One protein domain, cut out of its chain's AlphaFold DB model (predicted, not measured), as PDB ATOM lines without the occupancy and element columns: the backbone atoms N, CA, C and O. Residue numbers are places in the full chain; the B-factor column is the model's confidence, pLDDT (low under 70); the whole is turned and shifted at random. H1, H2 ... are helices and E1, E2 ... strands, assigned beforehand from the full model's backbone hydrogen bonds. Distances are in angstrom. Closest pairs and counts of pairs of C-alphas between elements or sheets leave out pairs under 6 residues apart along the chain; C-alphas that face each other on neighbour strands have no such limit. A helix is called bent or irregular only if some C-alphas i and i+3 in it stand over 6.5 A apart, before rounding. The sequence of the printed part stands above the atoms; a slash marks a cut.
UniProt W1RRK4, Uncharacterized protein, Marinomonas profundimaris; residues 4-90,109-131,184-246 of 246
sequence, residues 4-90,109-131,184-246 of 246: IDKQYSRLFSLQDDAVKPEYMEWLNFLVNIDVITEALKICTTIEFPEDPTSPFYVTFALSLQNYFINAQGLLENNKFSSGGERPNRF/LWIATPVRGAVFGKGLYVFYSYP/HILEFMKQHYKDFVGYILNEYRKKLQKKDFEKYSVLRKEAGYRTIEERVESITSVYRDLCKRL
ATOM      1  N   ILE A   4     239.831 296.777 214.407       57.47
ATOM      2  CA  ILE A   4     239.720 296.699 212.950       57.47
ATOM      3  C   ILE A   4     240.986 297.273 212.286       57.47
ATOM      4  O   ILE A   4     241.583 296.621 211.434       57.47
ATOM      5  N   ASP A   5     241.490 298.423 212.735       57.59
ATOM      6  CA  ASP A   5     242.729 299.037 212.239       57.59
ATOM      7  C   ASP A   5     243.953 298.146 212.509       57.59
ATOM      8  O   ASP A   5     244.861 298.058 211.683       57.59
ATOM      9  N   LYS A   6     243.973 297.436 213.649       59.72
ATOM     10  CA  LYS A   6     245.005 296.430 213.960       59.72
ATOM     11  C   LYS A   6     244.925 295.219 213.029       59.72
ATOM     12  O   LYS A   6     245.968 294.755 212.570       59.72
ATOM     13  N   GLN A   7     243.724 294.723 212.735       58.28
ATOM     14  CA  GLN A   7     243.512 293.605 211.809       58.28
ATOM     15  C   GLN A   7     243.897 293.976 210.372       58.28
ATOM     16  O   GLN A   7     244.645 293.237 209.729       58.28
ATOM     17  N   TYR A   8     243.468 295.145 209.884       58.78
ATOM     18  CA  TYR A   8     243.858 295.638 208.565       58.78
ATOM     19  C   TYR A   8     245.368 295.863 208.484       58.78
ATOM     20  O   TYR A   8     245.995 295.368 207.555       58.78
ATOM     21  N   SER A   9     245.984 296.512 209.477       57.91
ATOM     22  CA  SER A   9     247.436 296.743 209.510       57.91
ATOM     23  C   SER A   9     248.250 295.435 209.485       57.91
ATOM     24  O   SER A   9     249.264 295.355 208.791       57.91
ATOM     25  N   ARG A  10     247.773 294.367 210.141       63.03
ATOM     26  CA  ARG A  10     248.392 293.029 210.074       63.03
ATOM     27  C   ARG A  10     248.196 292.340 208.722       63.03
ATOM     28  O   ARG A  10     249.141 291.746 208.212       63.03
ATOM     29  N   LEU A  11     247.022 292.451 208.103       61.25
ATOM     30  CA  LEU A  11     246.799 291.971 206.732       61.25
ATOM     31  C   LEU A  11     247.670 292.731 205.717       61.25
ATOM     32  O   LEU A  11     248.214 292.123 204.797       61.25
ATOM     33  N   PHE A  12     247.864 294.037 205.912       61.44
ATOM     34  CA  PHE A  12     248.777 294.854 205.111       61.44
ATOM     35  C   PHE A  12     250.252 294.494 205.345       61.44
ATOM     36  O   PHE A  12     251.033 294.579 204.406       61.44
ATOM     37  N   SER A  13     250.634 294.001 206.531       59.97
ATOM     38  CA  SER A  13     252.006 293.528 206.811       59.97
ATOM     39  C   SER A  13     252.428 292.299 205.989       59.97
ATOM     40  O   SER A  13     253.612 291.985 205.900       59.97
ATOM     41  N   LEU A  14     251.470 291.622 205.348       59.50
ATOM     42  CA  LEU A  14     251.717 290.558 204.377       59.50
ATOM     43  C   LEU A  14     251.878 291.086 202.943       59.50
ATOM     44  O   LEU A  14     251.967 290.281 202.019       59.50
ATOM     45  N   GLN A  15     251.860 292.406 202.706       60.91
ATOM     46  CA  GLN A  15     251.919 292.944 201.344       60.91
ATOM     47  C   GLN A  15     253.173 292.508 200.580       60.91
ATOM     48  O   GLN A  15     253.034 292.252 199.383       60.91
ATOM     49  N   ASP A  16     254.295 292.353 201.288       63.94
ATOM     50  CA  ASP A  16     255.613 291.985 200.750       63.94
ATOM     51  C   ASP A  16     255.970 290.502 200.962       63.94
ATOM     52  O   ASP A  16     257.091 290.071 200.693       63.94
ATOM     53  N   ASP A  17     255.039 289.698 201.475       68.38
ATOM     54  CA  ASP A  17     255.281 288.283 201.737       68.38
ATOM     55  C   ASP A  17     255.269 287.494 200.412       68.38
ATOM     56  O   ASP A  17     254.324 287.566 199.621       68.38
ATOM     57  N   ALA A  18     256.348 286.745 200.162       68.75
ATOM     58  CA  ALA A  18     256.593 286.054 198.893       68.75
ATOM     59  C   ALA A  18     255.500 285.034 198.522       68.75
ATOM     60  O   ALA A  18     255.354 284.692 197.350       68.75
ATOM     61  N   VAL A  19     254.717 284.572 199.502       72.12
ATOM     62  CA  VAL A  19     253.661 283.567 199.327       72.12
ATOM     63  C   VAL A  19     252.298 284.217 199.025       72.12
ATOM     64  O   VAL A  19     251.371 283.550 198.563       72.12
ATOM     65  N   LYS A  20     252.164 285.542 199.193       74.06
ATOM     66  CA  LYS A  20     250.924 286.301 198.939       74.06
ATOM     67  C   LYS A  20     250.353 286.097 197.533       74.06
ATOM     68  O   LYS A  20     249.138 285.905 197.433       74.06
ATOM     69  N   PRO A  21     251.148 286.167 196.442       77.25
ATOM     70  CA  PRO A  21     250.601 286.042 195.094       77.25
ATOM     71  C   PRO A  21     249.970 284.669 194.879       77.25
ATOM     72  O   PRO A  21     248.846 284.587 194.391       77.25
ATOM     73  N   GLU A  22     250.656 283.617 195.333       77.62
ATOM     74  CA  GLU A  22     250.154 282.249 195.272       77.62
ATOM     75  C   GLU A  22     248.873 282.116 196.108       77.62
ATOM     76  O   GLU A  22     247.850 281.659 195.607       77.62
ATOM     77  N   TYR A  23     248.861 282.617 197.347       77.00
ATOM     78  CA  TYR A  23     247.675 282.595 198.208       77.00
ATOM     79  C   TYR A  23     246.449 283.302 197.592       77.00
ATOM     80  O   TYR A  23     245.319 282.815 197.678       77.00
ATOM     81  N   MET A  24     246.648 284.458 196.952       77.12
ATOM     82  CA  MET A  24     245.569 285.196 196.284       77.12
ATOM     83  C   MET A  24     245.088 284.497 195.009       77.12
ATOM     84  O   MET A  24     243.887 284.496 194.737       77.12
ATOM     85  N   GLU A  25     245.994 283.873 194.254       78.25
ATOM     86  CA  GLU A  25     245.652 283.012 193.116       78.25
ATOM     87  C   GLU A  25     244.727 281.871 193.570       78.25
ATOM     88  O   GLU A  25     243.674 281.644 192.971       78.25
ATOM     89  N   TRP A  26     245.043 281.246 194.705       78.44
ATOM     90  CA  TRP A  26     244.219 280.209 195.323       78.44
ATOM     91  C   TRP A  26     242.839 280.700 195.784       78.44
ATOM     92  O   TRP A  26     241.836 280.010 195.596       78.44
ATOM     93  N   LEU A  27     242.734 281.899 196.359       78.62
ATOM     94  CA  LEU A  27     241.427 282.459 196.723       78.62
ATOM     95  C   LEU A  27     240.573 282.782 195.494       78.62
ATOM     96  O   LEU A  27     239.395 282.423 195.460       78.62
ATOM     97  N   ASN A  28     241.161 283.415 194.477       79.56
ATOM     98  CA  ASN A  28     240.477 283.704 193.217       79.56
ATOM     99  C   ASN A  28     239.990 282.417 192.547       79.56
ATOM    100  O   ASN A  28     238.889 282.367 191.998       79.56
ATOM    101  N   PHE A  29     240.779 281.350 192.638       80.81
ATOM    102  CA  PHE A  29     240.393 280.030 192.173       80.81
ATOM    103  C   PHE A  29     239.098 279.527 192.843       80.81
ATOM    104  O   PHE A  29     238.153 279.135 192.157       80.81
ATOM    105  N   LEU A  30     239.021 279.578 194.175       84.56
ATOM    106  CA  LEU A  30     237.843 279.111 194.915       84.56
ATOM    107  C   LEU A  30     236.602 279.961 194.618       84.56
ATOM    108  O   LEU A  30     235.509 279.417 194.485       84.56
ATOM    109  N   VAL A  31     236.774 281.275 194.442       85.19
ATOM    110  CA  VAL A  31     235.688 282.178 194.026       85.19
ATOM    111  C   VAL A  31     235.127 281.780 192.659       85.19
ATOM    112  O   VAL A  31     233.911 281.735 192.492       85.19
ATOM    113  N   ASN A  32     235.979 281.429 191.693       88.06
ATOM    114  CA  ASN A  32     235.513 280.960 190.386       88.06
ATOM    115  C   ASN A  32     234.722 279.644 190.487       88.06
ATOM    116  O   ASN A  32     233.722 279.496 189.785       88.06
ATOM    117  N   ILE A  33     235.107 278.703 191.364       89.94
ATOM    118  CA  ILE A  33     234.288 277.496 191.590       89.94
ATOM    119  C   ILE A  33     232.912 277.871 192.142       89.94
ATOM    120  O   ILE A  33     231.915 277.298 191.698       89.94
ATOM    121  N   ASP A  34     232.834 278.813 193.083       90.56
ATOM    122  CA  ASP A  34     231.549 279.257 193.630       90.56
ATOM    123  C   ASP A  34     230.649 279.830 192.525       90.56
ATOM    124  O   ASP A  34     229.483 279.450 192.432       90.56
ATOM    125  N   VAL A  35     231.203 280.655 191.629       91.25
ATOM    126  CA  VAL A  35     230.467 281.219 190.482       91.25
ATOM    127  C   VAL A  35     229.978 280.124 189.531       91.25
ATOM    128  O   VAL A  35     228.806 280.118 189.158       91.25
ATOM    129  N   ILE A  36     230.839 279.171 189.165       92.62
ATOM    130  CA  ILE A  36     230.475 278.036 188.298       92.62
ATOM    131  C   ILE A  36     229.382 277.181 188.956       92.62
ATOM    132  O   ILE A  36     228.449 276.730 188.291       92.62
ATOM    133  N   THR A  37     229.486 276.962 190.266       93.81
ATOM    134  CA  THR A  37     228.523 276.172 191.043       93.81
ATOM    135  C   THR A  37     227.165 276.859 191.104       93.81
ATOM    136  O   THR A  37     226.142 276.205 190.913       93.81
ATOM    137  N   GLU A  38     227.140 278.169 191.344       93.31
ATOM    138  CA  GLU A  38     225.902 278.943 191.390       93.31
ATOM    139  C   GLU A  38     225.233 279.023 190.016       93.31
ATOM    140  O   GLU A  38     224.040 278.750 189.887       93.31
ATOM    141  N   ALA A  39     226.017 279.279 188.965       91.88
ATOM    142  CA  ALA A  39     225.539 279.250 187.589       91.88
ATOM    143  C   ALA A  39     224.877 277.909 187.238       91.88
ATOM    144  O   ALA A  39     223.778 277.884 186.682       91.88
ATOM    145  N   LEU A  40     225.505 276.790 187.620       92.50
ATOM    146  CA  LEU A  40     224.933 275.466 187.394       92.50
ATOM    147  C   LEU A  40     223.622 275.267 188.160       92.50
ATOM    148  O   LEU A  40     222.666 274.781 187.566       92.50
ATOM    149  N   LYS A  41     223.551 275.661 189.439       91.50
ATOM    150  CA  LYS A  41     222.317 275.560 190.239       91.50
ATOM    151  C   LYS A  41     221.160 276.320 189.602       91.50
ATOM    152  O   LYS A  41     220.047 275.794 189.540       91.50
ATOM    153  N   ILE A  42     221.421 277.535 189.119       89.25
ATOM    154  CA  ILE A  42     220.422 278.348 188.422       89.25
ATOM    155  C   ILE A  42     219.945 277.609 187.169       89.25
ATOM    156  O   ILE A  42     218.744 277.388 187.016       89.25
ATOM    157  N   CYS A  43     220.869 277.142 186.324       86.50
ATOM    158  CA  CYS A  43     220.529 276.400 185.108       86.50
ATOM    159  C   CYS A  43     219.797 275.076 185.392       86.50
ATOM    160  O   CYS A  43     218.938 274.678 184.619       86.50
ATOM    161  N   THR A  44     220.086 274.384 186.497       85.06
ATOM    162  CA  THR A  44     219.382 273.136 186.850       85.06
ATOM    163  C   THR A  44     218.012 273.371 187.479       85.06
ATOM    164  O   THR A  44     217.176 272.478 187.467       85.06
ATOM    165  N   THR A  45     217.781 274.552 188.057       81.62
ATOM    166  CA  THR A  45     216.486 274.907 188.658       81.62
ATOM    167  C   THR A  45     215.522 275.429 187.598       81.62
ATOM    168  O   THR A  45     214.345 275.077 187.591       81.62
ATOM    169  N   ILE A  46     216.030 276.245 186.673       68.69
ATOM    170  CA  ILE A  46     215.291 276.762 185.520       68.69
ATOM    171  C   ILE A  46     215.395 275.722 184.409       68.69
ATOM    172  O   ILE A  46     216.060 275.934 183.400       68.69
ATOM    173  N   GLU A  47     214.835 274.539 184.637       61.38
ATOM    174  CA  GLU A  47     215.191 273.423 183.768       61.38
ATOM    175  C   GLU A  47     214.615 273.595 182.356       61.38
ATOM    176  O   GLU A  47     215.231 273.123 181.409       61.38
ATOM    177  N   PHE A  48     213.528 274.358 182.176       65.56
ATOM    178  CA  PHE A  48     212.889 274.514 180.874       65.56
ATOM    179  C   PHE A  48     212.039 275.799 180.770       65.56
ATOM    180  O   PHE A  48     210.917 275.831 181.279       65.56
ATOM    181  N   PRO A  49     212.521 276.879 180.132       65.25
ATOM    182  CA  PRO A  49     211.668 278.022 179.822       65.25
ATOM    183  C   PRO A  49     210.571 277.620 178.820       65.25
ATOM    184  O   PRO A  49     210.820 276.895 177.855       65.25
ATOM    185  N   GLU A  50     209.341 278.081 179.047       64.88
ATOM    186  CA  GLU A  50     208.198 277.803 178.160       64.88
ATOM    187  C   GLU A  50     208.310 278.565 176.829       64.88
ATOM    188  O   GLU A  50     207.846 278.094 175.786       64.88
ATOM    189  N   ASP A  51     208.985 279.719 176.844       70.81
ATOM    190  CA  ASP A  51     209.207 280.547 175.666       70.81
ATOM    191  C   ASP A  51     210.570 281.296 175.701       70.81
ATOM    192  O   ASP A  51     211.099 281.564 176.786       70.81
ATOM    193  N   PRO A  52     211.153 281.657 174.536       67.88
ATOM    194  CA  PRO A  52     212.450 282.351 174.451       67.88
ATOM    195  C   PRO A  52     212.445 283.843 174.843       67.88
ATOM    196  O   PRO A  52     213.501 284.467 174.921       67.88
ATOM    197  N   THR A  53     211.271 284.436 175.035       71.69
ATOM    198  CA  THR A  53     211.046 285.821 175.487       71.69
ATOM    199  C   THR A  53     210.874 285.927 177.007       71.69
ATOM    200  O   THR A  53     210.918 287.026 177.560       71.69
ATOM    201  N   SER A  54     210.741 284.793 177.699       73.19
ATOM    202  CA  SER A  54     210.625 284.721 179.150       73.19
ATOM    203  C   SER A  54     211.880 285.271 179.849       73.19
ATOM    204  O   SER A  54     213.001 284.924 179.462       73.19
ATOM    205  N   PRO A  55     211.748 286.043 180.945       75.75
ATOM    206  CA  PRO A  55     212.891 286.460 181.763       75.75
ATOM    207  C   PRO A  55     213.753 285.280 182.236       75.75
ATOM    208  O   PRO A  55     214.973 285.403 182.331       75.75
ATOM    209  N   PHE A  56     213.134 284.116 182.461       77.38
ATOM    210  CA  PHE A  56     213.829 282.886 182.842       77.38
ATOM    211  C   PHE A  56     214.796 282.394 181.761       77.38
ATOM    212  O   PHE A  56     215.866 281.882 182.089       77.38
ATOM    213  N   TYR A  57     214.464 282.601 180.483       74.94
ATOM    214  CA  TYR A  57     215.337 282.297 179.351       74.94
ATOM    215  C   TYR A  57     216.601 283.170 179.401       74.94
ATOM    216  O   TYR A  57     217.724 282.672 179.392       74.94
ATOM    217  N   VAL A  58     216.445 284.486 179.568       77.38
ATOM    218  CA  VAL A  58     217.590 285.409 179.674       77.38
ATOM    219  C   VAL A  58     218.478 285.066 180.873       77.38
ATOM    220  O   VAL A  58     219.700 284.993 180.732       77.38
ATOM    221  N   THR A  59     217.886 284.795 182.040       82.69
ATOM    222  CA  THR A  59     218.633 284.358 183.230       82.69
ATOM    223  C   THR A  59     219.399 283.060 182.978       82.69
ATOM    224  O   THR A  59     220.561 282.955 183.370       82.69
ATOM    225  N   PHE A  60     218.793 282.089 182.294       81.44
ATOM    226  CA  PHE A  60     219.460 280.839 181.942       81.44
ATOM    227  C   PHE A  60     220.663 281.080 181.021       81.44
ATOM    228  O   PHE A  60     221.758 280.591 181.303       81.44
ATOM    229  N   ALA A  61     220.485 281.863 179.951       80.12
ATOM    230  CA  ALA A  61     221.553 282.181 179.005       80.12
ATOM    231  C   ALA A  61     222.742 282.885 179.686       80.12
ATOM    232  O   ALA A  61     223.897 282.521 179.453       80.12
ATOM    233  N   LEU A  62     222.470 283.844 180.579       84.31
ATOM    234  CA  LEU A  62     223.505 284.536 181.356       84.31
ATOM    235  C   LEU A  62     224.248 283.589 182.306       84.31
ATOM    236  O   LEU A  62     225.477 283.638 182.389       84.31
ATOM    237  N   SER A  63     223.533 282.703 183.000       88.56
ATOM    238  CA  SER A  63     224.150 281.699 183.872       88.56
ATOM    239  C   SER A  63     225.033 280.728 183.092       88.56
ATOM    240  O   SER A  63     226.161 280.462 183.500       88.56
ATOM    241  N   LEU A  64     224.583 280.270 181.926       86.31
ATOM    242  CA  LEU A  64     225.367 279.412 181.039       86.31
ATOM    243  C   LEU A  64     226.662 280.103 180.587       86.31
ATOM    244  O   LEU A  64     227.743 279.513 180.647       86.31
ATOM    245  N   GLN A  65     226.579 281.374 180.195       85.31
ATOM    246  CA  GLN A  65     227.749 282.174 179.841       85.31
ATOM    247  C   GLN A  65     228.719 282.324 181.019       85.31
ATOM    248  O   GLN A  65     229.919 282.081 180.863       85.31
ATOM    249  N   ASN A  66     228.207 282.670 182.203       88.62
ATOM    250  CA  ASN A  66     229.016 282.780 183.415       88.62
ATOM    251  C   ASN A  66     229.719 281.459 183.738       88.62
ATOM    252  O   ASN A  66     230.907 281.467 184.055       88.62
ATOM    253  N   TYR A  67     229.033 280.325 183.600       91.50
ATOM    254  CA  TYR A  67     229.628 279.011 183.821       91.50
ATOM    255  C   TYR A  67     230.861 278.791 182.934       91.50
ATOM    256  O   TYR A  67     231.953 278.529 183.442       91.50
ATOM    257  N   PHE A  68     230.715 278.923 181.612       88.75
ATOM    258  CA  PHE A  68     231.786 278.564 180.678       88.75
ATOM    259  C   PHE A  68     232.956 279.554 180.685       88.75
ATOM    260  O   PHE A  68     234.106 279.128 180.569       88.75
ATOM    261  N   ILE A  69     232.698 280.853 180.882       86.25
ATOM    262  CA  ILE A  69     233.762 281.860 181.021       86.25
ATOM    263  C   ILE A  69     234.619 281.569 182.256       86.25
ATOM    264  O   ILE A  69     235.847 281.526 182.158       86.25
ATOM    265  N   ASN A  70     233.990 281.325 183.409       87.31
ATOM    266  CA  ASN A  70     234.727 281.075 184.647       87.31
ATOM    267  C   ASN A  70     235.423 279.705 184.617       87.31
ATOM    268  O   ASN A  70     236.559 279.593 185.074       87.31
ATOM    269  N   ALA A  71     234.817 278.675 184.012       87.62
ATOM    270  CA  ALA A  71     235.465 277.375 183.825       87.62
ATOM    271  C   ALA A  71     236.726 277.479 182.948       87.62
ATOM    272  O   ALA A  71     237.767 276.908 183.281       87.62
ATOM    273  N   GLN A  72     236.675 278.260 181.866       83.25
ATOM    274  CA  GLN A  72     237.847 278.495 181.025       83.25
ATOM    275  C   GLN A  72     238.914 279.324 181.749       83.25
ATOM    276  O   GLN A  72     240.095 278.969 181.704       83.25
ATOM    277  N   GLY A  73     238.507 280.376 182.465       79.31
ATOM    278  CA  GLY A  73     239.403 281.174 183.301       79.31
ATOM    279  C   GLY A  73     240.127 280.316 184.338       79.31
ATOM    280  O   GLY A  73     241.333 280.470 184.533       79.31
ATOM    281  N   LEU A  74     239.431 279.341 184.932       80.06
ATOM    282  CA  LEU A  74     240.060 278.366 185.813       80.06
ATOM    283  C   LEU A  74     241.116 277.533 185.098       80.06
ATOM    284  O   LEU A  74     242.143 277.262 185.689       80.06
ATOM    285  N   LEU A  75     240.928 277.111 183.854       77.69
ATOM    286  CA  LEU A  75     241.924 276.287 183.160       77.69
ATOM    287  C   LEU A  75     243.160 277.048 182.695       77.69
ATOM    288  O   LEU A  75     244.254 276.487 182.724       77.69
ATOM    289  N   GLU A  76     242.973 278.272 182.203       71.88
ATOM    290  CA  GLU A  76     244.051 279.066 181.605       71.88
ATOM    291  C   GLU A  76     244.935 279.721 182.663       71.88
ATOM    292  O   GLU A  76     246.155 279.749 182.503       71.88
ATOM    293  N   ASN A  77     244.336 280.178 183.765       64.38
ATOM    294  CA  ASN A  77     245.080 280.794 184.862       64.38
ATOM    295  C   ASN A  77     245.784 279.748 185.726       64.38
ATOM    296  O   ASN A  77     246.848 280.003 186.282       64.38
ATOM    297  N   ASN A  78     245.242 278.532 185.784       61.28
ATOM    298  CA  ASN A  78     245.840 277.470 186.563       61.28
ATOM    299  C   ASN A  78     247.007 276.814 185.828       61.28
ATOM    300  O   ASN A  78     246.841 275.860 185.060       61.28
ATOM    301  N   LYS A  79     248.225 277.166 186.244       54.12
ATOM    302  CA  LYS A  79     249.432 276.335 186.059       54.12
ATOM    303  C   LYS A  79     249.374 275.015 186.858       54.12
ATOM    304  O   LYS A  79     250.400 274.466 187.247       54.12
ATOM    305  N   PHE A  80     248.191 274.444 187.100       51.56
ATOM    306  CA  PHE A  80     248.012 273.114 187.703       51.56
ATOM    307  C   PHE A  80     248.561 271.977 186.816       51.56
ATOM    308  O   PHE A  80     248.487 270.808 187.174       51.56
ATOM    309  N   SER A  81     249.130 272.306 185.658       44.78
ATOM    310  CA  SER A  81     249.701 271.396 184.669       44.78
ATOM    311  C   SER A  81     251.146 270.951 184.924       44.78
ATOM    312  O   SER A  81     251.700 270.279 184.061       44.78
ATOM    313  N   SER A  82     251.795 271.311 186.033       42.81
ATOM    314  CA  SER A  82     253.218 270.987 186.224       42.81
ATOM    315  C   SER A  82     253.516 269.612 186.843       42.81
ATOM    316  O   SER A  82     254.692 269.312 187.017       42.81
ATOM    317  N   GLY A  83     252.524 268.757 187.145       43.59
ATOM    318  CA  GLY A  83     252.817 267.495 187.856       43.59
ATOM    319  C   GLY A  83     251.998 266.238 187.542       43.59
ATOM    320  O   GLY A  83     252.406 265.171 187.987       43.59
ATOM    321  N   GLY A  84     250.888 266.301 186.797       56.72
ATOM    322  CA  GLY A  84     250.039 265.126 186.557       56.72
ATOM    323  C   GLY A  84     249.452 265.072 185.150       56.72
ATOM    324  O   GLY A  84     249.041 266.097 184.601       56.72
ATOM    325  N   GLU A  85     249.412 263.872 184.568       70.25
ATOM    326  CA  GLU A  85     248.700 263.623 183.318       70.25
ATOM    327  C   GLU A  85     247.188 263.744 183.548       70.25
ATOM    328  O   GLU A  85     246.617 263.132 184.452       70.25
ATOM    329  N   ARG A  86     246.531 264.581 182.740       77.81
ATOM    330  CA  ARG A  86     245.082 264.793 182.825       77.81
ATOM    331  C   ARG A  86     244.353 263.604 182.189       77.81
ATOM    332  O   ARG A  86     244.749 263.214 181.090       77.81
ATOM    333  N   PRO A  87     243.253 263.099 182.779       85.19
ATOM    334  CA  PRO A  87     242.441 262.063 182.145       85.19
ATOM    335  C   PRO A  87     241.954 262.488 180.754       85.19
ATOM    336  O   PRO A  87     241.550 263.637 180.561       85.19
ATOM    337  N   ASN A  88     241.924 261.560 179.796       88.62
ATOM    338  CA  ASN A  88     241.509 261.849 178.417       88.62
ATOM    339  C   ASN A  88     240.093 262.428 178.335       88.62
ATOM    340  O   ASN A  88     239.876 263.444 177.675       88.62
ATOM    341  N   ARG A  89     239.156 261.872 179.110       87.50
ATOM    342  CA  ARG A  89     237.796 262.416 179.243       87.50
ATOM    343  C   ARG A  89     237.793 263.878 179.696       87.50
ATOM    344  O   ARG A  89     237.057 264.686 179.142       87.50
ATOM    345  N   PHE A  90     238.629 264.233 180.672       87.06
ATOM    346  CA  PHE A  90     238.751 265.614 181.139       87.06
ATOM    347  C   PHE A  90     239.281 266.521 180.019       87.06
ATOM    348  O   PHE A  90     238.718 267.587 179.782       87.06
ATOM    349  N   LEU A 109     226.012 287.389 173.287       55.41
ATOM    350  CA  LEU A 109     225.162 286.482 174.057       55.41
ATOM    351  C   LEU A 109     224.878 285.280 173.157       55.41
ATOM    352  O   LEU A 109     224.140 285.391 172.175       55.41
ATOM    353  N   TRP A 110     225.486 284.128 173.442       59.53
ATOM    354  CA  TRP A 110     225.110 282.924 172.710       59.53
ATOM    355  C   TRP A 110     223.805 282.380 173.267       59.53
ATOM    356  O   TRP A 110     223.746 281.766 174.329       59.53
ATOM    357  N   ILE A 111     222.757 282.631 172.500       61.88
ATOM    358  CA  ILE A 111     221.472 281.990 172.657       61.88
ATOM    359  C   ILE A 111     221.556 280.679 171.874       61.88
ATOM    360  O   ILE A 111     221.585 280.700 170.642       61.88
ATOM    361  N   ALA A 112     221.681 279.544 172.570       61.12
ATOM    362  CA  ALA A 112     221.608 278.251 171.894       61.12
ATOM    363  C   ALA A 112     220.243 278.100 171.211       61.12
ATOM    364  O   ALA A 112     219.260 278.707 171.647       61.12
ATOM    365  N   THR A 113     220.187 277.311 170.139       70.19
ATOM    366  CA  THR A 113     218.968 277.160 169.349       70.19
ATOM    367  C   THR A 113     217.857 276.637 170.256       70.19
ATOM    368  O   THR A 113     218.005 275.542 170.807       70.19
ATOM    369  N   PRO A 114     216.759 277.397 170.439       69.94
ATOM    370  CA  PRO A 114     215.633 276.925 171.215       69.94
ATOM    371  C   PRO A 114     214.972 275.793 170.435       69.94
ATOM    372  O   PRO A 114     214.314 276.026 169.422       69.94
ATOM    373  N   VAL A 115     215.154 274.560 170.891       72.56
ATOM    374  CA  VAL A 115     214.460 273.411 170.308       72.56
ATOM    375  C   VAL A 115     213.244 273.115 171.163       72.56
ATOM    376  O   VAL A 115     213.348 273.071 172.387       72.56
ATOM    377  N   ARG A 116     212.081 272.930 170.532       77.31
ATOM    378  CA  ARG A 116     210.895 272.445 171.237       77.31
ATOM    379  C   ARG A 116     210.950 270.930 171.348       77.31
ATOM    380  O   ARG A 116     210.983 270.243 170.334       77.31
ATOM    381  N   GLY A 117     210.912 270.433 172.576       71.75
ATOM    382  CA  GLY A 117     210.787 269.010 172.880       71.75
ATOM    383  C   GLY A 117     209.682 268.770 173.902       71.75
ATOM    384  O   GLY A 117     209.230 269.702 174.569       71.75
ATOM    385  N   ALA A 118     209.234 267.523 174.022       70.38
ATOM    386  CA  ALA A 118     208.277 267.128 175.047       70.38
ATOM    387  C   ALA A 118     209.020 266.582 176.271       70.38
ATOM    388  O   ALA A 118     209.787 265.628 176.159       70.38
ATOM    389  N   VAL A 119     208.761 267.158 177.443       67.88
ATOM    390  CA  VAL A 119     209.186 266.590 178.726       67.88
ATOM    391  C   VAL A 119     208.029 265.772 179.289       67.88
ATOM    392  O   VAL A 119     206.909 266.276 179.434       67.88
ATOM    393  N   PHE A 120     208.290 264.505 179.621       67.50
ATOM    394  CA  PHE A 120     207.279 263.611 180.184       67.50
ATOM    395  C   PHE A 120     206.626 264.233 181.429       67.50
ATOM    396  O   PHE A 120     207.311 264.656 182.360       67.50
ATOM    397  N   GLY A 121     205.294 264.317 181.427       65.25
ATOM    398  CA  GLY A 121     204.509 264.877 182.532       65.25
ATOM    399  C   GLY A 121     204.554 266.402 182.682       65.25
ATOM    400  O   GLY A 121     203.885 266.919 183.571       65.25
ATOM    401  N   LYS A 122     205.300 267.129 181.837       65.19
ATOM    402  CA  LYS A 122     205.379 268.596 181.900       65.19
ATOM    403  C   LYS A 122     204.932 269.296 180.602       65.19
ATOM    404  O   LYS A 122     204.550 270.455 180.651       65.19
ATOM    405  N   GLY A 123     204.926 268.612 179.454       66.50
ATOM    406  CA  GLY A 123     204.470 269.185 178.176       66.50
ATOM    407  C   GLY A 123     205.611 269.687 177.285       66.50
ATOM    408  O   GLY A 123     206.728 269.178 177.366       66.50
ATOM    409  N   LEU A 124     205.315 270.627 176.380       70.88
ATOM    410  CA  LEU A 124     206.289 271.162 175.421       70.88
ATOM    411  C   LEU A 124     207.136 272.267 176.054       70.88
ATOM    412  O   LEU A 124     206.596 273.227 176.592       70.88
ATOM    413  N   TYR A 125     208.451 272.162 175.898       72.12
ATOM    414  CA  TYR A 125     209.419 273.091 176.466       72.12
ATOM    415  C   TYR A 125     210.515 273.473 175.490       72.12
ATOM    416  O   TYR A 125     210.782 272.749 174.530       72.12
ATOM    417  N   VAL A 126     211.172 274.597 175.776       72.75
ATOM    418  CA  VAL A 126     212.354 275.046 175.052       72.75
ATOM    419  C   VAL A 126     213.621 274.510 175.715       72.75
ATOM    420  O   VAL A 126     213.874 274.747 176.894       72.75
ATOM    421  N   PHE A 127     214.449 273.837 174.922       72.50
ATOM    422  CA  PHE A 127     215.766 273.347 175.315       72.50
ATOM    423  C   PHE A 127     216.850 274.227 174.703       72.50
ATOM    424  O   PHE A 127     216.772 274.591 173.526       72.50
ATOM    425  N   TYR A 128     217.887 274.520 175.487       77.94
ATOM    426  CA  TYR A 128     219.138 275.035 174.944       77.94
ATOM    427  C   TYR A 128     219.914 273.874 174.342       77.94
ATOM    428  O   TYR A 128     220.575 273.105 175.050       77.94
ATOM    429  N   SER A 129     219.819 273.773 173.024       79.75
ATOM    430  CA  SER A 129     220.506 272.756 172.248       79.75
ATOM    431  C   SER A 129     221.299 273.393 171.125       79.75
ATOM    432  O   SER A 129     221.100 274.548 170.738       79.75
ATOM    433  N   TYR A 130     222.225 272.618 170.593       80.12
ATOM    434  CA  TYR A 130     223.084 273.068 169.524       80.12
ATOM    435  C   TYR A 130     223.284 271.941 168.520       80.12
ATOM    436  O   TYR A 130     223.543 270.824 168.954       80.12
ATOM    437  N   PRO A 131     223.162 272.180 167.204       86.81
ATOM    438  CA  PRO A 131     223.393 271.117 166.242       86.81
ATOM    439  C   PRO A 131     224.786 270.515 166.435       86.81
ATOM    440  O   PRO A 131     225.796 271.219 166.358       86.81
ATOM    441  N   HIS A 184     222.732 268.694 173.784       85.81
ATOM    442  CA  HIS A 184     222.023 269.270 174.926       85.81
ATOM    443  C   HIS A 184     223.003 269.883 175.935       85.81
ATOM    444  O   HIS A 184     223.711 269.191 176.670       85.81
ATOM    445  N   ILE A 185     223.041 271.217 175.999       86.00
ATOM    446  CA  ILE A 185     224.093 271.918 176.750       86.00
ATOM    447  C   ILE A 185     223.950 271.722 178.252       86.00
ATOM    448  O   ILE A 185     224.959 271.620 178.942       86.00
ATOM    449  N   LEU A 186     222.723 271.660 178.775       85.81
ATOM    450  CA  LEU A 186     222.516 271.478 180.209       85.81
ATOM    451  C   LEU A 186     223.060 270.123 180.683       85.81
ATOM    452  O   LEU A 186     223.733 270.058 181.708       85.81
ATOM    453  N   GLU A 187     222.817 269.056 179.925       86.88
ATOM    454  CA  GLU A 187     223.341 267.719 180.223       86.88
ATOM    455  C   GLU A 187     224.867 267.708 180.177       86.88
ATOM    456  O   GLU A 187     225.521 267.260 181.126       86.88
ATOM    457  N   PHE A 188     225.442 268.319 179.139       90.56
ATOM    458  CA  PHE A 188     226.882 268.514 179.062       90.56
ATOM    459  C   PHE A 188     227.428 269.328 180.241       90.56
ATOM    460  O   PHE A 188     228.428 268.932 180.825       90.56
ATOM    461  N   MET A 189     226.789 270.432 180.643       90.38
ATOM    462  CA  MET A 189     227.209 271.253 181.788       90.38
ATOM    463  C   MET A 189     227.202 270.457 183.095       90.38
ATOM    464  O   MET A 189     228.135 270.586 183.891       90.38
ATOM    465  N   LYS A 190     226.176 269.624 183.320       91.50
ATOM    466  CA  LYS A 190     226.079 268.744 184.495       91.50
ATOM    467  C   LYS A 190     227.256 267.765 184.529       91.50
ATOM    468  O   LYS A 190     227.932 267.650 185.555       91.50
ATOM    469  N   GLN A 191     227.542 267.107 183.405       90.62
ATOM    470  CA  GLN A 191     228.645 266.151 183.307       90.62
ATOM    471  C   GLN A 191     230.015 266.831 183.387       90.62
ATOM    472  O   GLN A 191     230.884 266.391 184.141       90.62
ATOM    473  N   HIS A 192     230.186 267.934 182.658       92.19
ATOM    474  CA  HIS A 192     231.373 268.772 182.708       92.19
ATOM    475  C   HIS A 192     231.637 269.196 184.149       92.19
ATOM    476  O   HIS A 192     232.748 269.022 184.610       92.19
ATOM    477  N   TYR A 193     230.638 269.651 184.911       92.75
ATOM    478  CA  TYR A 193     230.833 270.054 186.307       92.75
ATOM    479  C   TYR A 193     231.347 268.920 187.196       92.75
ATOM    480  O   TYR A 193     232.312 269.133 187.935       92.75
ATOM    481  N   LYS A 194     230.736 267.727 187.109       91.19
ATOM    482  CA  LYS A 194     231.158 266.534 187.866       91.19
ATOM    483  C   LYS A 194     232.640 266.240 187.619       91.19
ATOM    484  O   LYS A 194     233.435 266.187 188.554       91.19
ATOM    485  N   ASP A 195     233.034 266.132 186.357       88.62
ATOM    486  CA  ASP A 195     234.404 265.753 186.010       88.62
ATOM    487  C   ASP A 195     235.396 266.907 186.230       88.62
ATOM    488  O   ASP A 195     236.511 266.706 186.715       88.62
ATOM    489  N   PHE A 196     234.982 268.134 185.918       86.81
ATOM    490  CA  PHE A 196     235.814 269.327 185.965       86.81
ATOM    491  C   PHE A 196     236.106 269.773 187.394       86.81
ATOM    492  O   PHE A 196     237.263 269.812 187.811       86.81
ATOM    493  N   VAL A 197     235.063 270.087 188.165       87.94
ATOM    494  CA  VAL A 197     235.221 270.558 189.547       87.94
ATOM    495  C   VAL A 197     235.749 269.430 190.426       87.94
ATOM    496  O   VAL A 197     236.625 269.676 191.255       87.94
ATOM    497  N   GLY A 198     235.308 268.189 190.193       86.56
ATOM    498  CA  GLY A 198     235.837 267.011 190.876       86.56
ATOM    499  C   GLY A 198     237.347 266.855 190.693       86.56
ATOM    500  O   GLY A 198     238.075 266.717 191.681       86.56
ATOM    501  N   TYR A 199     237.837 266.948 189.450       85.06
ATOM    502  CA  TYR A 199     239.271 266.905 189.165       85.06
ATOM    503  C   TYR A 199     240.017 268.046 189.862       85.06
ATOM    504  O   TYR A 199     241.021 267.798 190.535       85.06
ATOM    505  N   ILE A 200     239.536 269.290 189.753       81.06
ATOM    506  CA  ILE A 200     240.302 270.410 190.299       81.06
ATOM    507  C   ILE A 200     240.318 270.403 191.831       81.06
ATOM    508  O   ILE A 200     241.373 270.630 192.419       81.06
ATOM    509  N   LEU A 201     239.205 270.081 192.497       83.44
ATOM    510  CA  LEU A 201     239.183 269.932 193.956       83.44
ATOM    511  C   LEU A 201     240.144 268.836 194.435       83.44
ATOM    512  O   LEU A 201     240.773 268.981 195.485       83.44
ATOM    513  N   ASN A 202     240.291 267.752 193.669       82.12
ATOM    514  CA  ASN A 202     241.255 266.703 193.982       82.12
ATOM    515  C   ASN A 202     242.705 267.204 193.876       82.12
ATOM    516  O   ASN A 202     243.495 267.011 194.800       82.12
ATOM    517  N   GLU A 203     243.048 267.898 192.790       77.25
ATOM    518  CA  GLU A 203     244.378 268.495 192.624       77.25
ATOM    519  C   GLU A 203     244.674 269.565 193.686       77.25
ATOM    520  O   GLU A 203     245.798 269.671 194.183       77.25
ATOM    521  N   TYR A 204     243.651 270.313 194.097       76.44
ATOM    522  CA  TYR A 204     243.731 271.293 195.176       76.44
ATOM    523  C   TYR A 204     244.140 270.644 196.499       76.44
ATOM    524  O   TYR A 204     245.082 271.085 197.159       76.44
ATOM    525  N   ARG A 205     243.464 269.556 196.884       76.94
ATOM    526  CA  ARG A 205     243.753 268.837 198.134       76.94
ATOM    527  C   ARG A 205     245.180 268.318 198.202       76.94
ATOM    528  O   ARG A 205     245.787 268.387 199.264       76.94
ATOM    529  N   LYS A 206     245.724 267.833 197.082       74.75
ATOM    530  CA  LYS A 206     247.121 267.377 197.016       74.75
ATOM    531  C   LYS A 206     248.100 268.511 197.324       74.75
ATOM    532  O   LYS A 206     249.103 268.292 197.993       74.75
ATOM    533  N   LYS A 207     247.807 269.726 196.858       70.12
ATOM    534  CA  LYS A 207     248.667 270.899 197.059       70.12
ATOM    535  C   LYS A 207     248.527 271.526 198.452       70.12
ATOM    536  O   LYS A 207     249.528 271.994 198.980       70.12
ATOM    537  N   LEU A 208     247.345 271.468 199.077       68.69
ATOM    538  CA  LEU A 208     247.114 271.954 200.451       68.69
ATOM    539  C   LEU A 208     247.902 271.226 201.541       68.69
ATOM    540  O   LEU A 208     248.024 271.737 202.647       68.69
ATOM    541  N   GLN A 209     248.432 270.038 201.262       65.81
ATOM    542  CA  GLN A 209     249.277 269.323 202.223       65.81
ATOM    543  C   GLN A 209     250.636 270.011 202.446       65.81
ATOM    544  O   GLN A 209     251.380 269.625 203.348       65.81
ATOM    545  N   LYS A 210     250.964 271.041 201.657       62.84
ATOM    546  CA  LYS A 210     252.118 271.909 201.884       62.84
ATOM    547  C   LYS A 210     251.770 272.955 202.945       62.84
ATOM    548  O   LYS A 210     250.811 273.702 202.788       62.84
ATOM    549  N   LYS A 211     252.561 273.027 204.020       64.00
ATOM    550  CA  LYS A 211     252.359 273.933 205.173       64.00
ATOM    551  C   LYS A 211     252.546 275.430 204.859       64.00
ATOM    552  O   LYS A 211     252.536 276.254 205.767       64.00
ATOM    553  N   ASP A 212     252.697 275.796 203.591       65.12
ATOM    554  CA  ASP A 212     253.175 277.114 203.167       65.12
ATOM    555  C   ASP A 212     252.159 278.252 203.426       65.12
ATOM    556  O   ASP A 212     252.530 279.424 203.405       65.12
ATOM    557  N   PHE A 213     250.890 277.942 203.741       74.88
ATOM    558  CA  PHE A 213     249.818 278.939 203.925       74.88
ATOM    559  C   PHE A 213     249.339 279.156 205.370       74.88
ATOM    560  O   PHE A 213     248.458 279.988 205.594       74.88
ATOM    561  N   GLU A 214     249.922 278.477 206.364       79.12
ATOM    562  CA  GLU A 214     249.443 278.506 207.760       79.12
ATOM    563  C   GLU A 214     249.353 279.936 208.330       79.12
ATOM    564  O   GLU A 214     248.338 280.320 208.918       79.12
ATOM    565  N   LYS A 215     250.364 280.771 208.053       76.75
ATOM    566  CA  LYS A 215     250.421 282.185 208.467       76.75
ATOM    567  C   LYS A 215     249.234 283.007 207.942       76.75
ATOM    568  O   LYS A 215     248.683 283.828 208.674       76.75
ATOM    569  N   TYR A 216     248.812 282.782 206.696       76.56
ATOM    570  CA  TYR A 216     247.664 283.477 206.100       76.56
ATOM    571  C   TYR A 216     246.336 282.968 206.652       76.56
ATOM    572  O   TYR A 216     245.414 283.759 206.867       76.56
ATOM    573  N   SER A 217     246.235 281.663 206.901       80.31
ATOM    574  CA  SER A 217     245.040 281.056 207.482       80.31
ATOM    575  C   SER A 217     244.777 281.587 208.898       80.31
ATOM    576  O   SER A 217     243.637 281.937 209.201       80.31
ATOM    577  N   VAL A 218     245.814 281.767 209.728       82.81
ATOM    578  CA  VAL A 218     245.685 282.418 211.049       82.81
ATOM    579  C   VAL A 218     245.198 283.862 210.913       82.81
ATOM    580  O   VAL A 218     244.200 284.232 211.528       82.81
ATOM    581  N   LEU A 219     245.841 284.665 210.061       76.94
ATOM    582  CA  LEU A 219     245.502 286.084 209.909       76.94
ATOM    583  C   LEU A 219     244.086 286.312 209.369       76.94
ATOM    584  O   LEU A 219     243.405 287.245 209.791       76.94
ATOM    585  N   ARG A 220     243.600 285.449 208.470       80.12
ATOM    586  CA  ARG A 220     242.204 285.512 208.017       80.12
ATOM    587  C   ARG A 220     241.219 285.161 209.121       80.12
ATOM    588  O   ARG A 220     240.232 285.881 209.253       80.12
ATOM    589  N   LYS A 221     241.499 284.127 209.925       83.06
ATOM    590  CA  LYS A 221     240.662 283.770 211.083       83.06
ATOM    591  C   LYS A 221     240.589 284.909 212.090       83.06
ATOM    592  O   LYS A 221     239.493 285.269 212.507       83.06
ATOM    593  N   GLU A 222     241.730 285.514 212.425       78.56
ATOM    594  CA  GLU A 222     241.788 286.675 213.322       78.56
ATOM    595  C   GLU A 222     240.953 287.852 212.807       78.56
ATOM    596  O   GLU A 222     240.376 288.580 213.607       78.56
ATOM    597  N   ALA A 223     240.867 288.025 211.487       73.44
ATOM    598  CA  ALA A 223     240.074 289.061 210.830       73.44
ATOM    599  C   ALA A 223     238.626 288.634 210.496       73.44
ATOM    600  O   ALA A 223     237.927 289.348 209.780       73.44
ATOM    601  N   GLY A 224     238.164 287.472 210.975       76.50
ATOM    602  CA  GLY A 224     236.795 286.983 210.761       76.50
ATOM    603  C   GLY A 224     236.488 286.511 209.334       76.50
ATOM    604  O   GLY A 224     235.325 286.307 208.983       76.50
ATOM    605  N   TYR A 225     237.504 286.320 208.492       80.69
ATOM    606  CA  TYR A 225     237.340 285.804 207.138       80.69
ATOM    607  C   TYR A 225     237.560 284.291 207.084       80.69
ATOM    608  O   TYR A 225     238.489 283.767 207.695       80.69
ATOM    609  N   ARG A 226     236.779 283.598 206.242       81.81
ATOM    610  CA  ARG A 226     237.005 282.168 205.970       81.81
ATOM    611  C   ARG A 226     238.387 281.931 205.386       81.81
ATOM    612  O   ARG A 226     238.787 282.668 204.471       81.81
ATOM    613  N   THR A 227     239.070 280.895 205.853       84.19
ATOM    614  CA  THR A 227     240.339 280.457 205.267       84.19
ATOM    615  C   THR A 227     240.123 279.712 203.952       84.19
ATOM    616  O   THR A 227     238.996 279.422 203.538       84.19
ATOM    617  N   ILE A 228     241.226 279.414 203.270       81.75
ATOM    618  CA  ILE A 228     241.215 278.575 202.076       81.75
ATOM    619  C   ILE A 228     240.666 277.179 202.405       81.75
ATOM    620  O   ILE A 228     239.822 276.669 201.676       81.75
ATOM    621  N   GLU A 229     241.116 276.575 203.501       83.56
ATOM    622  CA  GLU A 229     240.756 275.218 203.911       83.56
ATOM    623  C   GLU A 229     239.259 275.124 204.222       83.56
ATOM    624  O   GLU A 229     238.570 274.255 203.691       83.56
ATOM    625  N   GLU A 230     238.735 276.086 204.987       86.25
ATOM    626  CA  GLU A 230     237.306 276.184 205.302       86.25
ATOM    627  C   GLU A 230     236.459 276.363 204.035       86.25
ATOM    628  O   GLU A 230     235.384 275.772 203.891       86.25
ATOM    629  N   ARG A 231     236.939 277.162 203.074       87.12
ATOM    630  CA  ARG A 231     236.231 277.368 201.806       87.12
ATOM    631  C   ARG A 231     236.285 276.127 200.915       87.12
ATOM    632  O   ARG A 231     235.271 275.789 200.316       87.12
ATOM    633  N   VAL A 232     237.406 275.410 200.868       86.56
ATOM    634  CA  VAL A 232     237.538 274.131 200.146       86.56
ATOM    635  C   VAL A 232     236.608 273.070 200.719       86.56
ATOM    636  O   VAL A 232     235.990 272.324 199.958       86.56
ATOM    637  N   GLU A 233     236.490 272.988 202.042       87.81
ATOM    638  CA  GLU A 233     235.579 272.054 202.701       87.81
ATOM    639  C   GLU A 233     234.114 272.404 202.412       87.81
ATOM    640  O   GLU A 233     233.342 271.541 201.985       87.81
ATOM    641  N   SER A 234     233.758 273.689 202.515       90.19
ATOM    642  CA  SER A 234     232.437 274.193 202.128       90.19
ATOM    643  C   SER A 234     232.109 273.861 200.667       90.19
ATOM    644  O   SER A 234     231.053 273.297 200.386       90.19
ATOM    645  N   ILE A 235     233.015 274.168 199.734       90.50
ATOM    646  CA  ILE A 235     232.836 273.891 198.301       90.50
ATOM    647  C   ILE A 235     232.743 272.388 198.049       90.50
ATOM    648  O   ILE A 235     231.883 271.949 197.294       90.50
ATOM    649  N   THR A 236     233.581 271.583 198.705       90.31
ATOM    650  CA  THR A 236     233.514 270.118 198.624       90.31
ATOM    651  C   THR A 236     232.130 269.615 199.011       90.31
ATOM    652  O   THR A 236     231.593 268.733 198.342       90.31
ATOM    653  N   SER A 237     231.587 270.117 200.121       91.69
ATOM    654  CA  SER A 237     230.281 269.697 200.623       91.69
ATOM    655  C   SER A 237     229.188 270.016 199.603       91.69
ATOM    656  O   SER A 237     228.470 269.118 199.163       91.69
ATOM    657  N   VAL A 238     229.162 271.263 199.113       92.19
ATOM    658  CA  VAL A 238     228.216 271.708 198.077       92.19
ATOM    659  C   VAL A 238     228.362 270.888 196.794       92.19
ATOM    660  O   VAL A 238     227.356 270.460 196.235       92.19
ATOM    661  N   TYR A 239     229.592 270.630 196.348       92.81
ATOM    662  CA  TYR A 239     229.881 269.801 195.180       92.81
ATOM    663  C   TYR A 239     229.310 268.389 195.348       92.81
ATOM    664  O   TYR A 239     228.575 267.920 194.484       92.81
ATOM    665  N   ARG A 240     229.582 267.720 196.479       92.00
ATOM    666  CA  ARG A 240     229.073 266.365 196.750       92.00
ATOM    667  C   ARG A 240     227.550 266.323 196.743       92.00
ATOM    668  O   ARG A 240     226.979 265.396 196.175       92.00
ATOM    669  N   ASP A 241     226.905 267.297 197.371       92.12
ATOM    670  CA  ASP A 241     225.448 267.352 197.435       92.12
ATOM    671  C   ASP A 241     224.822 267.657 196.079       92.12
ATOM    672  O   ASP A 241     223.821 267.038 195.721       92.12
ATOM    673  N   LEU A 242     225.424 268.557 195.300       89.56
ATOM    674  CA  LEU A 242     224.964 268.852 193.951       89.56
ATOM    675  C   LEU A 242     225.136 267.630 193.045       89.56
ATOM    676  O   LEU A 242     224.180 267.225 192.398       89.56
ATOM    677  N   CYS A 243     226.289 266.958 193.069       89.69
ATOM    678  CA  CYS A 243     226.537 265.762 192.260       89.69
ATOM    679  C   CYS A 243     225.593 264.588 192.553       89.69
ATOM    680  O   CYS A 243     225.411 263.765 191.665       89.69
ATOM    681  N   LYS A 244     225.004 264.499 193.754       89.31
ATOM    682  CA  LYS A 244     223.957 263.507 194.070       89.31
ATOM    683  C   LYS A 244     222.606 263.835 193.427       89.31
ATOM    684  O   LYS A 244     221.771 262.948 193.298       89.31
ATOM    685  N   ARG A 245     222.364 265.112 193.123       84.62
ATOM    686  CA  ARG A 245     221.107 265.623 192.550       84.62
ATOM    687  C   ARG A 245     221.148 265.710 191.024       84.62
ATOM    688  O   ARG A 245     220.092 265.778 190.406       84.62
ATOM    689  N   LEU A 246     222.351 265.770 190.453       83.88
ATOM    690  CA  LEU A 246     222.626 265.759 189.015       83.88
ATOM    691  C   LEU A 246     222.732 264.337 188.480       83.88
ATOM    692  O   LEU A 246     222.506 264.177 187.269       83.88
TER     693      LEU A 246
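What this domain is: This is residues 4 to 90, 109 to 131 and 184 to 246 of the 246 residues of an uncharacterized protein of Marinomonas profundimaris (UniProt W1RRK4). A loose bundle of four helices, H2, H3, H4 and H6, lies side by side along the longest axis, with H2 in the middle. At one end of the bundle H5 stands across it with the short H1 next to H5; at the other end is a two-stranded hairpin, E1 and E2, with E2 near the beginning of H4. The printed part has 173 residues, with six named helices and two named strands in the order H1 H2 H3 E1 E2 H4 H5 H6; the sheet E1 - E2 is antiparallel and the class is mostly helix. The whole is loose, with a radius of gyration of the C-alphas of 19.6 A and spans of 59 by 41 by 28 A.

Where its parts are: H1 is residues 4 to 12, from C-alpha 4 at (239.720, 296.699, 212.950). H2 is residues 20 to 45, 37.7 A long, and H3 is residues 55 to 77, 32.8 A. E1 is residues 113 to 119, 17.2 A, and E2 residues 123 to 131, 22.5 A; E2 bends by 65 degrees at residue 128. H4 is residues 185 to 208, 33.0 A, from C-alpha 185 at (224.093, 271.918, 176.750). H5 is residues 211 to 222, 18.5 A, and irregular: C-alphas 212 and 215 are 7.8 A apart. H6 is residues 228 to 245, 25.7 A, ending at C-alpha 245 at (221.107, 265.623, 192.550).

How they stand to each other: H2 is the hub. It touches H3 in a helical hairpin, opposite ways at a shallow tilt of 29 degrees; their closest C-alphas, Ile 36 and Tyr 67, are 4.7 A apart. Residues 33 to 44 of H2 touch residues 186 to 197 of H4, closest C-alphas Cys 43 and Leu 186 at 7.2 A. Residues 26 to 37 of H2 touch H6, which runs the same way at 21 degrees, closest C-alphas Leu 27 and Ile 228 at 6.6 A. H4 touches H6 at Lys 194 and Cys 243, their closest C-alphas, 6.4 A. H3 and H4 are near each other; H3 and H6 are apart. H1 and H5 only just touch, with 3 pairs of C-alphas within 8 A, closest Leu 11 and Leu 219 at 6.8 A. In the hairpin E1 and E2, N 117 and O 125 are 3.0 A apart and N 125 and O 117 2.9 A, within hydrogen-bond range. The closest C-alphas of E2 and H4, Ser 129 and Ile 185, are 5.8 A apart. Every O i to N i+4 pair is within hydrogen-bond range in H1, H2, H3 and H4, against 6 of 8 in H5 and 13 of 14 in H6.

The domain as a whole: The farthest C-alphas, Lys 6 and Ala 118, are 61.0 A apart. Residues 91 to 108 and 132 to 183 are not printed, with C-alpha gaps of 25.9 A and 9.0 A. Of the links printed whole, none is long. Mean pLDDT of the printed part is 77.4; 44 residues are under 70, among them 4 to 18 and 77 to 84.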